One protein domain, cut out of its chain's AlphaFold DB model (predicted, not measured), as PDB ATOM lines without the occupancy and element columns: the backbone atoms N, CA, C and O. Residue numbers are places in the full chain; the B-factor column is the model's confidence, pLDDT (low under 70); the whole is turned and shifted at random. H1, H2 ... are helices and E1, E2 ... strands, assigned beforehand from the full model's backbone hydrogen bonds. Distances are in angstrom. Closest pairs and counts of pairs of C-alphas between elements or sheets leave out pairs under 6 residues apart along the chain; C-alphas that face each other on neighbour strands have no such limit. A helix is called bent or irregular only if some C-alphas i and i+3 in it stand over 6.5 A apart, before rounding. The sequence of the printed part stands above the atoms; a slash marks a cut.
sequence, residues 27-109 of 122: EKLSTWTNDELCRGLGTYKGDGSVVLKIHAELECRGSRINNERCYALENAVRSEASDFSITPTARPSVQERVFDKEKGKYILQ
ATOM      1  N   GLU A  27     119.632 158.573  91.429       85.31
ATOM      2  CA  GLU A  27     120.861 158.517  90.631       85.31
ATOM      3  C   GLU A  27     122.013 157.887  91.423       85.31
ATOM      4  O   GLU A  27     122.700 156.996  90.928       85.31
ATOM      5  N   LYS A  28     122.175 158.264  92.696       89.00
ATOM      6  CA  LYS A  28     123.191 157.663  93.563       89.00
ATOM      7  C   LYS A  28     122.920 156.177  93.808       89.00
ATOM      8  O   LYS A  28     123.858 155.387  93.749       89.00
ATOM      9  N   LEU A  29     121.669 155.785  94.048       90.06
ATOM     10  CA  LEU A  29     121.302 154.380  94.261       90.06
ATOM     11  C   LEU A  29     121.524 153.521  93.013       90.06
ATOM     12  O   LEU A  29     121.960 152.378  93.133       90.06
ATOM     13  N   SER A  30     121.326 154.081  91.819       88.75
ATOM     14  CA  SER A  30     121.576 153.369  90.561       88.75
ATOM     15  C   SER A  30     123.042 152.940  90.399       88.75
ATOM     16  O   SER A  30     123.329 151.913  89.787       88.75
ATOM     17  N   THR A  31     123.979 153.673  91.015       92.19
ATOM     18  CA  THR A  31     125.412 153.333  91.000       92.19
ATOM     19  C   THR A  31     125.787 152.201  91.956       92.19
ATOM     20  O   THR A  31     126.866 151.627  91.822       92.19
ATOM     21  N   TRP A  32     124.924 151.867  92.919       92.88
ATOM     22  CA  TRP A  32     125.206 150.827  93.906       92.88
ATOM     23  C   TRP A  32     125.040 149.437  93.306       92.88
ATOM     24  O   TRP A  32     124.172 149.183  92.471       92.88
ATOM     25  N   THR A  33     125.844 148.495  93.773       91.31
ATOM     26  CA  THR A  33     125.676 147.065  93.519       91.31
ATOM     27  C   THR A  33     124.470 146.506  94.281       91.31
ATOM     28  O   THR A  33     123.965 147.111  95.227       91.31
ATOM     29  N   ASN A  34     124.005 145.315  93.897       90.94
ATOM     30  CA  ASN A  34     122.894 144.655  94.595       90.94
ATOM     31  C   ASN A  34     123.216 144.416  96.079       90.94
ATOM     32  O   ASN A  34     122.356 144.618  96.929       90.94
ATOM     33  N   ASP A  35     124.460 144.053  96.403       90.56
ATOM     34  CA  ASP A  35     124.889 143.852  97.789       90.56
ATOM     35  C   ASP A  35     124.888 145.163  98.589       90.56
ATOM     36  O   ASP A  35     124.506 145.167  99.758       90.56
ATOM     37  N   GLU A  36     125.290 146.279  97.975       92.44
ATOM     38  CA  GLU A  36     125.261 147.604  98.606       92.44
ATOM     39  C   GLU A  36     123.832 148.087  98.853       92.44
ATOM     40  O   GLU A  36     123.549 148.594  99.936       92.44
ATOM     41  N   LEU A  37     122.912 147.857  97.910       92.88
ATOM     42  CA  LEU A  37     121.486 148.127  98.113       92.88
ATOM     43  C   LEU A  37     120.922 147.291  99.273       92.88
ATOM     44  O   LEU A  37     120.288 147.840 100.173       92.88
ATOM     45  N   CYS A  38     121.221 145.990  99.319       91.69
ATOM     46  CA  CYS A  38     120.773 145.097 100.392       91.69
ATOM     47  C   CYS A  38     121.339 145.477 101.769       91.69
ATOM     48  O   CYS A  38     120.615 145.475 102.763       91.69
ATOM     49  N   ARG A  39     122.622 145.854 101.851       90.75
ATOM     50  CA  ARG A  39     123.216 146.391 103.090       90.75
ATOM     51  C   ARG A  39     122.588 147.729 103.471       90.75
ATOM     52  O   ARG A  39     122.314 147.961 104.648       90.75
ATOM     53  N   GLY A  40     122.318 148.575 102.476       90.44
ATOM     54  CA  GLY A  40     121.674 149.872 102.632       90.44
ATOM     55  C   GLY A  40     120.315 149.784 103.326       90.44
ATOM     56  O   GLY A  40     120.041 150.605 104.197       90.44
ATOM     57  N   LEU A  41     119.506 148.756 103.037       90.56
ATOM     58  CA  LEU A  41     118.244 148.511 103.754       90.56
ATOM     59  C   LEU A  41     118.453 148.400 105.274       90.56
ATOM     60  O   LEU A  41     117.701 148.985 106.054       90.56
ATOM     61  N   GLY A  42     119.514 147.713 105.705       86.44
ATOM     62  CA  GLY A  42     119.869 147.603 107.119       86.44
ATOM     63  C   GLY A  42     120.453 148.896 107.695       86.44
ATOM     64  O   GLY A  42     120.093 149.292 108.805       86.44
ATOM     65  N   THR A  43     121.322 149.577 106.937       87.38
ATOM     66  CA  THR A  43     121.979 150.833 107.344       87.38
ATOM     67  C   THR A  43     120.975 151.964 107.556       87.38
ATOM     68  O   THR A  43     121.064 152.695 108.540       87.38
ATOM     69  N   TYR A  44     119.999 152.096 106.658       87.69
ATOM     70  CA  TYR A  44     119.027 153.190 106.652       87.69
ATOM     71  C   TYR A  44     117.689 152.812 107.294       87.69
ATOM     72  O   TYR A  44     116.709 153.515 107.092       87.69
ATOM     73  N   LYS A  45     117.629 151.760 108.125       82.69
ATOM     74  CA  LYS A  45     116.384 151.267 108.756       82.69
ATOM     75  C   LYS A  45     115.535 152.337 109.470       82.69
ATOM     76  O   LYS A  45     114.333 152.156 109.625       82.69
ATOM     77  N   GLY A  46     116.156 153.424 109.940       79.31
ATOM     78  CA  GLY A  46     115.485 154.552 110.600       79.31
ATOM     79  C   GLY A  46     115.013 155.669 109.658       79.31
ATOM     80  O   GLY A  46     114.290 156.558 110.097       79.31
ATOM     81  N   ASP A  47     115.401 155.632 108.382       85.06
ATOM     82  CA  ASP A  47     115.012 156.589 107.344       85.06
ATOM     83  C   ASP A  47     114.121 155.893 106.307       85.06
ATOM     84  O   ASP A  47     114.574 155.373 105.282       85.06
ATOM     85  N   GLY A  48     112.814 155.893 106.583       82.25
ATOM     86  CA  GLY A  48     111.825 155.246 105.720       82.25
ATOM     87  C   GLY A  48     111.815 155.787 104.287       82.25
ATOM     88  O   GLY A  48     111.530 155.039 103.356       82.25
ATOM     89  N   SER A  49     112.179 157.057 104.076       85.50
ATOM     90  CA  SER A  49     112.227 157.643 102.732       85.50
ATOM     91  C   SER A  49     113.360 157.043 101.900       85.50
ATOM     92  O   SER A  49     113.155 156.723 100.729       85.50
ATOM     93  N   VAL A  50     114.542 156.857 102.492       88.44
ATOM     94  CA  VAL A  50     115.671 156.202 101.809       88.44
ATOM     95  C   VAL A  50     115.378 154.733 101.561       88.44
ATOM     96  O   VAL A  50     115.625 154.246 100.462       88.44
ATOM     97  N   VAL A  51     114.819 154.037 102.551       88.50
ATOM     98  CA  VAL A  51     114.483 152.611 102.435       88.50
ATOM     99  C   VAL A  51     113.532 152.364 101.264       88.50
ATOM    100  O   VAL A  51     113.775 151.462 100.465       88.50
ATOM    101  N   LEU A  52     112.504 153.200 101.092       88.12
ATOM    102  CA  LEU A  52     111.584 153.092  99.955       88.12
ATOM    103  C   LEU A  52     112.279 153.316  98.606       88.12
ATOM    104  O   LEU A  52     112.006 152.587  97.655       88.12
ATOM    105  N   LYS A  53     113.215 154.269  98.520       91.25
ATOM    106  CA  LYS A  53     114.008 154.492  97.299       91.25
ATOM    107  C   LYS A  53     114.915 153.296  96.982       91.25
ATOM    108  O   LYS A  53     115.041 152.916  95.823       91.25
ATOM    109  N   ILE A  54     115.519 152.681  98.002       92.38
ATOM    110  CA  ILE A  54     116.332 151.464  97.839       92.38
ATOM    111  C   ILE A  54     115.460 150.299  97.357       92.38
ATOM    112  O   ILE A  54     115.857 149.590  96.434       92.38
ATOM    113  N   HIS A  55     114.267 150.115  97.933       90.88
ATOM    114  CA  HIS A  55     113.324 149.096  97.471       90.88
ATOM    115  C   HIS A  55     112.901 149.315  96.018       90.88
ATOM    116  O   HIS A  55     112.928 148.359  95.250       90.88
ATOM    117  N   ALA A  56     112.592 150.550  95.617       90.81
ATOM    118  CA  ALA A  56     112.229 150.864  94.235       90.81
ATOM    119  C   ALA A  56     113.353 150.514  93.240       90.81
ATOM    120  O   ALA A  56     113.097 149.932  92.186       90.81
ATOM    121  N   GLU A  57     114.610 150.800  93.591       91.31
ATOM    122  CA  GLU A  57     115.769 150.428  92.769       91.31
ATOM    123  C   GLU A  57     115.958 148.901  92.702       91.31
ATOM    124  O   GLU A  57     116.243 148.347  91.638       91.31
ATOM    125  N   LEU A  58     115.761 148.189  93.818       90.31
ATOM    126  CA  LEU A  58     115.808 146.725  93.845       90.31
ATOM    127  C   LEU A  58     114.687 146.108  92.989       90.31
ATOM    128  O   LEU A  58     114.945 145.205  92.195       90.31
ATOM    129  N   GLU A  59     113.460 146.619  93.086       88.75
ATOM    130  CA  GLU A  59     112.330 146.181  92.260       88.75
ATOM    131  C   GLU A  59     112.591 146.420  90.769       88.75
ATOM    132  O   GLU A  59     112.363 145.522  89.957       88.75
ATOM    133  N   CYS A  60     113.158 147.578  90.412       88.50
ATOM    134  CA  CYS A  60     113.560 147.903  89.042       88.50
ATOM    135  C   CYS A  60     114.561 146.880  88.471       88.50
ATOM    136  O   CYS A  60     114.481 146.486  87.305       88.50
ATOM    137  N   ARG A  61     115.482 146.379  89.305       86.12
ATOM    138  CA  ARG A  61     116.475 145.358  88.918       86.12
ATOM    139  C   ARG A  61     115.910 143.938  88.860       86.12
ATOM    140  O   ARG A  61     116.520 143.068  88.226       86.12
ATOM    141  N   GLY A  62     114.764 143.702  89.494       78.50
ATOM    142  CA  GLY A  62     113.978 142.476  89.392       78.50
ATOM    143  C   GLY A  62     114.744 141.198  89.756       78.50
ATOM    144  O   GLY A  62     115.464 141.126  90.751       78.50
ATOM    145  N   SER A  63     114.609 140.162  88.920       67.00
ATOM    146  CA  SER A  63     115.089 138.787  89.169       67.00
ATOM    147  C   SER A  63     116.612 138.616  89.274       67.00
ATOM    148  O   SER A  63     117.098 137.496  89.418       67.00
ATOM    149  N   ARG A  64     117.387 139.700  89.169       74.00
ATOM    150  CA  ARG A  64     118.850 139.699  89.329       74.00
ATOM    151  C   ARG A  64     119.289 139.734  90.796       74.00
ATOM    152  O   ARG A  64     120.488 139.688  91.074       74.00
ATOM    153  N   ILE A  65     118.344 139.836  91.727       78.88
ATOM    154  CA  ILE A  65     118.607 139.892  93.163       78.88
ATOM    155  C   ILE A  65     118.339 138.524  93.782       78.88
ATOM    156  O   ILE A  65     117.259 137.955  93.653       78.88
ATOM    157  N   ASN A  66     119.342 137.993  94.478       85.06
ATOM    158  CA  ASN A  66     119.164 136.819  95.316       85.06
ATOM    159  C   ASN A  66     118.566 137.269  96.661       85.06
ATOM    160  O   ASN A  66     119.267 137.862  97.484       85.06
ATOM    161  N   ASN A  67     117.275 136.996  96.867       82.69
ATOM    162  CA  ASN A  67     116.524 137.443  98.046       82.69
ATOM    163  C   ASN A  67     117.096 136.907  99.366       82.69
ATOM    164  O   ASN A  67     117.140 137.638 100.352       82.69
ATOM    165  N   GLU A  68     117.585 135.666  99.386       81.31
ATOM    166  CA  GLU A  68     118.178 135.059 100.586       81.31
ATOM    167  C   GLU A  68     119.481 135.761 100.974       81.31
ATOM    168  O   GLU A  68     119.684 136.126 102.134       81.31
ATOM    169  N   ARG A  69     120.344 136.029  99.985       84.62
ATOM    170  CA  ARG A  69     121.570 136.814 100.179       84.62
ATOM    171  C   ARG A  69     121.238 138.227 100.655       84.62
ATOM    172  O   ARG A  69     121.896 138.726 101.562       84.62
ATOM    173  N   CYS A  70     120.217 138.855 100.074       86.38
ATOM    174  CA  CYS A  70     119.806 140.211 100.426       86.38
ATOM    175  C   CYS A  70     119.327 140.305 101.879       86.38
ATOM    176  O   CYS A  70     119.829 141.131 102.638       86.38
ATOM    177  N   TYR A  71     118.443 139.389 102.286       85.81
ATOM    178  CA  TYR A  71     117.956 139.279 103.660       85.81
ATOM    179  C   TYR A  71     119.099 139.067 104.657       85.81
ATOM    180  O   TYR A  71     119.126 139.670 105.732       85.81
ATOM    181  N   ALA A  72     120.074 138.226 104.309       83.75
ATOM    182  CA  ALA A  72     121.214 137.975 105.175       83.75
ATOM    183  C   ALA A  72     122.118 139.216 105.317       83.75
ATOM    184  O   ALA A  72     122.545 139.537 106.424       83.75
ATOM    185  N   LEU A  73     122.361 139.949 104.223       86.00
ATOM    186  CA  LEU A  73     123.130 141.198 104.233       86.00
ATOM    187  C   LEU A  73     122.434 142.313 105.024       86.00
ATOM    188  O   LEU A  73     123.090 142.998 105.806       86.00
ATOM    189  N   GLU A  74     121.120 142.472 104.862       87.00
ATOM    190  CA  GLU A  74     120.321 143.421 105.640       87.00
ATOM    191  C   GLU A  74     120.424 143.111 107.144       87.00
ATOM    192  O   GLU A  74     120.714 143.992 107.957       87.00
ATOM    193  N   ASN A  75     120.234 141.843 107.524       82.88
ATOM    194  CA  ASN A  75     120.259 141.429 108.926       82.88
ATOM    195  C   ASN A  75     121.651 141.491 109.559       82.88
ATOM    196  O   ASN A  75     121.759 141.839 110.737       82.88
ATOM    197  N   ALA A  76     122.712 141.201 108.802       81.38
ATOM    198  CA  ALA A  76     124.086 141.360 109.273       81.38
ATOM    199  C   ALA A  76     124.354 142.810 109.705       81.38
ATOM    200  O   ALA A  76     124.907 143.049 110.774       81.38
ATOM    201  N   VAL A  77     123.870 143.784 108.928       81.12
ATOM    202  CA  VAL A  77     123.984 145.207 109.280       81.12
ATOM    203  C   VAL A  77     123.057 145.577 110.444       81.12
ATOM    204  O   VAL A  77     123.445 146.334 111.329       81.12
ATOM    205  N   ARG A  78     121.830 145.037 110.487       74.00
ATOM    206  CA  ARG A  78     120.850 145.355 111.544       74.00
ATOM    207  C   ARG A  78     121.239 144.853 112.933       74.00
ATOM    208  O   ARG A  78     120.768 145.442 113.905       74.00
ATOM    209  N   SER A  79     122.007 143.768 113.017       63.53
ATOM    210  CA  SER A  79     122.258 143.028 114.260       63.53
ATOM    211  C   SER A  79     123.492 143.475 115.053       63.53
ATOM    212  O   SER A  79     123.726 142.901 116.111       63.53
ATOM    213  N   GLU A  80     124.268 144.470 114.590       58.41
ATOM    214  CA  GLU A  80     125.558 144.901 115.193       58.41
ATOM    215  C   GLU A  80     126.537 143.750 115.507       58.41
ATOM    216  O   GLU A  80     127.535 143.917 116.205       58.41
ATOM    217  N   ALA A  81     126.277 142.554 114.987       52.16
ATOM    218  CA  ALA A  81     127.080 141.381 115.235       52.16
ATOM    219  C   ALA A  81     128.124 141.303 114.123       52.16
ATOM    220  O   ALA A  81     127.846 140.898 112.995       52.16
ATOM    221  N   SER A  82     129.326 141.758 114.472       52.78
ATOM    222  CA  SER A  82     130.540 141.610 113.680       52.78
ATOM    223  C   SER A  82     130.731 140.151 113.250       52.78
ATOM    224  O   SER A  82     130.749 139.254 114.094       52.78
ATOM    225  N   ASP A  83     130.905 139.968 111.941       52.94
ATOM    226  CA  ASP A  83     131.415 138.779 111.250       52.94
ATOM    227  C   ASP A  83     130.575 137.492 111.330       52.94
ATOM    228  O   ASP A  83     130.869 136.557 112.074       52.94
ATOM    229  N   PHE A  84     129.584 137.385 110.439       50.00
ATOM    230  CA  PHE A  84     129.047 136.092 110.000       50.00
ATOM    231  C   PHE A  84     129.536 135.771 108.584       50.00
ATOM    232  O   PHE A  84     129.464 136.609 107.683       50.00
ATOM    233  N   SER A  85     129.999 134.538 108.371       52.22
ATOM    234  CA  SER A  85     130.339 134.022 107.039       52.22
ATOM    235  C   SER A  85     129.142 133.273 106.461       52.22
ATOM    236  O   SER A  85     128.659 132.311 107.058       52.22
ATOM    237  N   ILE A  86     128.661 133.722 105.300       52.56
ATOM    238  CA  ILE A  86     127.555 133.101 104.569       52.56
ATOM    239  C   ILE A  86     128.144 132.359 103.374       52.56
ATOM    240  O   ILE A  86     128.613 132.976 102.417       52.56
ATOM    241  N   THR A  87     128.100 131.029 103.413       49.62
ATOM    242  CA  THR A  87     128.464 130.189 102.266       49.62
ATOM    243  C   THR A  87     127.216 129.486 101.733       49.62
ATOM    244  O   THR A  87     126.564 128.760 102.487       49.62
ATOM    245  N   PRO A  88     126.854 129.676 100.447       47.88
ATOM    246  CA  PRO A  88     125.787 128.904  99.823       47.88
ATOM    247  C   PRO A  88     126.144 127.422  99.906       47.88
ATOM    248  O   PRO A  88     127.117 126.972  99.297       47.88
ATOM    249  N   THR A  89     125.395 126.654 100.690       51.91
ATOM    250  CA  THR A  89     125.647 125.221 100.815       51.91
ATOM    251  C   THR A  89     124.814 124.502  99.766       51.91
ATOM    252  O   THR A  89     123.699 124.064 100.016       51.91
ATOM    253  N   ALA A  90     125.370 124.339  98.565       50.75
ATOM    254  CA  ALA A  90     124.861 123.356  97.613       50.75
ATOM    255  C   ALA A  90     125.321 121.955  98.057       50.75
ATOM    256  O   ALA A  90     126.171 121.334  97.422       50.75
ATOM    257  N   ARG A  91     124.830 121.464  99.204       54.09
ATOM    258  CA  ARG A  91     125.028 120.054  99.561       54.09
ATOM    259  C   ARG A  91     124.054 119.228  98.718       54.09
ATOM    260  O   ARG A  91     122.856 119.495  98.778       54.09
ATOM    261  N   PRO A  92     124.532 118.265  97.914       49.78
ATOM    262  CA  PRO A  92     123.642 117.450  97.102       49.78
ATOM    263  C   PRO A  92     122.712 116.638  98.009       49.78
ATOM    264  O   PRO A  92     123.151 116.080  99.016       49.78
ATOM    265  N   SER A  93     121.430 116.563  97.647       59.19
ATOM    266  CA  SER A  93     120.481 115.649  98.285       59.19
ATOM    267  C   SER A  93     120.996 114.218  98.136       59.19
ATOM    268  O   SER A  93     121.242 113.776  97.009       59.19
ATOM    269  N   VAL A  94     121.151 113.488  99.240       64.38
ATOM    270  CA  VAL A  94     121.577 112.089  99.206       64.38
ATOM    271  C   VAL A  94     120.326 111.218  99.085       64.38
ATOM    272  O   VAL A  94     119.328 111.426  99.771       64.38
ATOM    273  N   GLN A  95     120.327 110.258  98.160       69.12
ATOM    274  CA  GLN A  95     119.290 109.227  98.144       69.12
ATOM    275  C   GLN A  95     119.712 108.114  99.092       69.12
ATOM    276  O   GLN A  95     120.710 107.434  98.851       69.12
ATOM    277  N   GLU A  96     118.947 107.918 100.157       77.31
ATOM    278  CA  GLU A  96     119.206 106.893 101.155       77.31
ATOM    279  C   GLU A  96     118.135 105.802 101.086       77.31
ATOM    280  O   GLU A  96     116.956 106.065 100.836       77.31
ATOM    281  N   ARG A  97     118.545 104.545 101.281       80.81
ATOM    282  CA  ARG A  97     117.615 103.413 101.365       80.81
ATOM    283  C   ARG A  97     117.171 103.238 102.810       80.81
ATOM    284  O   ARG A  97     117.905 102.674 103.613       80.81
ATOM    285  N   VAL A  98     115.957 103.679 103.111       84.06
ATOM    286  CA  VAL A  98     115.361 103.599 104.449       84.06
ATOM    287  C   VAL A  98     114.341 102.463 104.479       84.06
ATOM    288  O   VAL A  98     113.578 102.275 103.532       84.06
ATOM    289  N   PHE A  99     114.342 101.664 105.547       85.00
ATOM    290  CA  PHE A  99     113.373 100.582 105.716       85.00
ATOM    291  C   PHE A  99     112.044 101.131 106.248       85.00
ATOM    292  O   PHE A  99     111.967 101.589 107.388       85.00
ATOM    293  N   ASP A 100     110.999 101.074 105.424       85.75
ATOM    294  CA  ASP A 100     109.641 101.465 105.792       85.75
ATOM    295  C   ASP A 100     108.962 100.287 106.508       85.75
ATOM    296  O   ASP A 100     108.637  99.266 105.893       85.75
ATOM    297  N   LYS A 101     108.779 100.426 107.827       85.31
ATOM    298  CA  LYS A 101     108.180  99.395 108.689       85.31
ATOM    299  C   LYS A 101     106.695  99.164 108.405       85.31
ATOM    300  O   LYS A 101     106.222  98.057 108.630       85.31
ATOM    301  N   GLU A 102     105.978 100.166 107.901       86.81
ATOM    302  CA  GLU A 102     104.554 100.044 107.572       86.81
ATOM    303  C   GLU A 102     104.363  99.314 106.243       86.81
ATOM    304  O   GLU A 102     103.448  98.507 106.091       86.81
ATOM    305  N   LYS A 103     105.265  99.555 105.284       82.31
ATOM    306  CA  LYS A 103     105.240  98.902 103.966       82.31
ATOM    307  C   LYS A 103     106.061  97.613 103.894       82.31
ATOM    308  O   LYS A 103     106.064  96.969 102.845       82.31
ATOM    309  N   GLY A 104     106.785  97.263 104.958       91.06
ATOM    310  CA  GLY A 104     107.637  96.073 105.040       91.06
ATOM    311  C   GLY A 104     108.749  96.017 103.986       91.06
ATOM    312  O   GLY A 104     109.170  94.925 103.605       91.06
ATOM    313  N   LYS A 105     109.202  97.164 103.461       85.81
ATOM    314  CA  LYS A 105     110.175  97.222 102.357       85.81
ATOM    315  C   LYS A 105     111.121  98.413 102.462       85.81
ATOM    316  O   LYS A 105     110.794  99.436 103.053       85.81
ATOM    317  N   TYR A 106     112.277  98.302 101.812       84.69
ATOM    318  CA  TYR A 106     113.180  99.438 101.628       84.69
ATOM    319  C   TYR A 106     112.618 100.409 100.587       84.69
ATOM    320  O   TYR A 106     112.209  99.998  99.499       84.69
ATOM    321  N   ILE A 107     112.626 101.698 100.916       85.75
ATOM    322  CA  ILE A 107     112.264 102.797 100.021       85.75
ATOM    323  C   ILE A 107     113.460 103.730  99.832       85.75
ATOM    324  O   ILE A 107     114.298 103.873 100.720       85.75
ATOM    325  N   LEU A 108     113.548 104.353  98.657       79.69
ATOM    326  CA  LEU A 108     114.490 105.444  98.418       79.69
ATOM    327  C   LEU A 108     113.877 106.723  98.982       79.69
ATOM    328  O   LEU A 108     112.850 107.187  98.486       79.69
ATOM    329  N   GLN A 109     114.492 107.272 100.020       76.69
ATOM    330  CA  GLN A 109     114.121 108.551 100.601       76.69
ATOM    331  C   GLN A 109     115.227 109.560 100.293       76.69
ATOM    332  O   GLN A 109     116.410 109.258 100.438       76.69
TER     333      GLN A 109
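AT A GLANCE: This is residues 27 to 109 of the 122 residues of an uncharacterized protein of Rosenbergiella nectarea (UniProt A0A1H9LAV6). A small head of four helices stands at one end of a long arm, and a two-stranded hairpin, E2 and E3, makes the far tip. In the head H2 sits between H3 and H4, with the short H1 on H3; the arm runs out through E1. The printed part has 83 residues, in the order H1 H2 H3 H4 E1 E2 E3, class mixed, helices and strands; E2 and E3 form an antiparallel sheet. It is an extended rod, with a radius of gyration of the C-alphas of 20.4 A and spans of 64 by 30 by 20 A.

IN THESE COORDINATES: H1, residues 27 to 30, begins at C-alpha 27 (120.861, 158.517, 90.631). H2 is residues 34 to 43, 14.2 A long. H3, residues 48 to 64, is 23.7 A long, with a kink of 38 degrees near residue 58; it is irregular, C-alphas 60 and 63 being 9.2 A apart. H4, residues 67 to 78, is 16.2 A long. E1 is residues 85 to 88, E2 residues 94 to 100, 17.3 A long, and E3 residues 105 to 109, ending at C-alpha 109 (114.121, 108.551, 100.601).

HOW THE PARTS SIT: H1 touches residues 53 to 57 of H3, closest at the C-alphas of Leu 29 and Ile 54, 6.8 A. H2 and H3 form a helical hairpin, a shallow tilt of 24 degrees, opposite ways; H2 touches residues 51 to 58 of H3, closest at the C-alphas of Leu 41 and Val 51, 5.7 A. H2 and H4 touch, closest at the C-alphas of Gly 42 and Glu 74, 4.5 A, the same way at 36 degrees, only just a steep tilt. H4 and E1 are near each other, with 7 pairs of C-alphas within 10 A. E1 pairs with no named strand. In the hairpin of E2 and E3, N 98 and O 107 are within hydrogen-bond range at 2.9 A, and N 107 and O 98 at 2.8 A. Every O i to N i+4 pair is within range in H4, 5 of 6 in H2 and 11 of 13 in H3; H1 is too short for such a pair.

THE WHOLE: The C-alphas farthest apart, of Glu 27 and Gly 104, are 65.4 A apart. The printed part has no cut and no long link. The model's pLDDT is under 70 at residue 63 and residues 79 to 95.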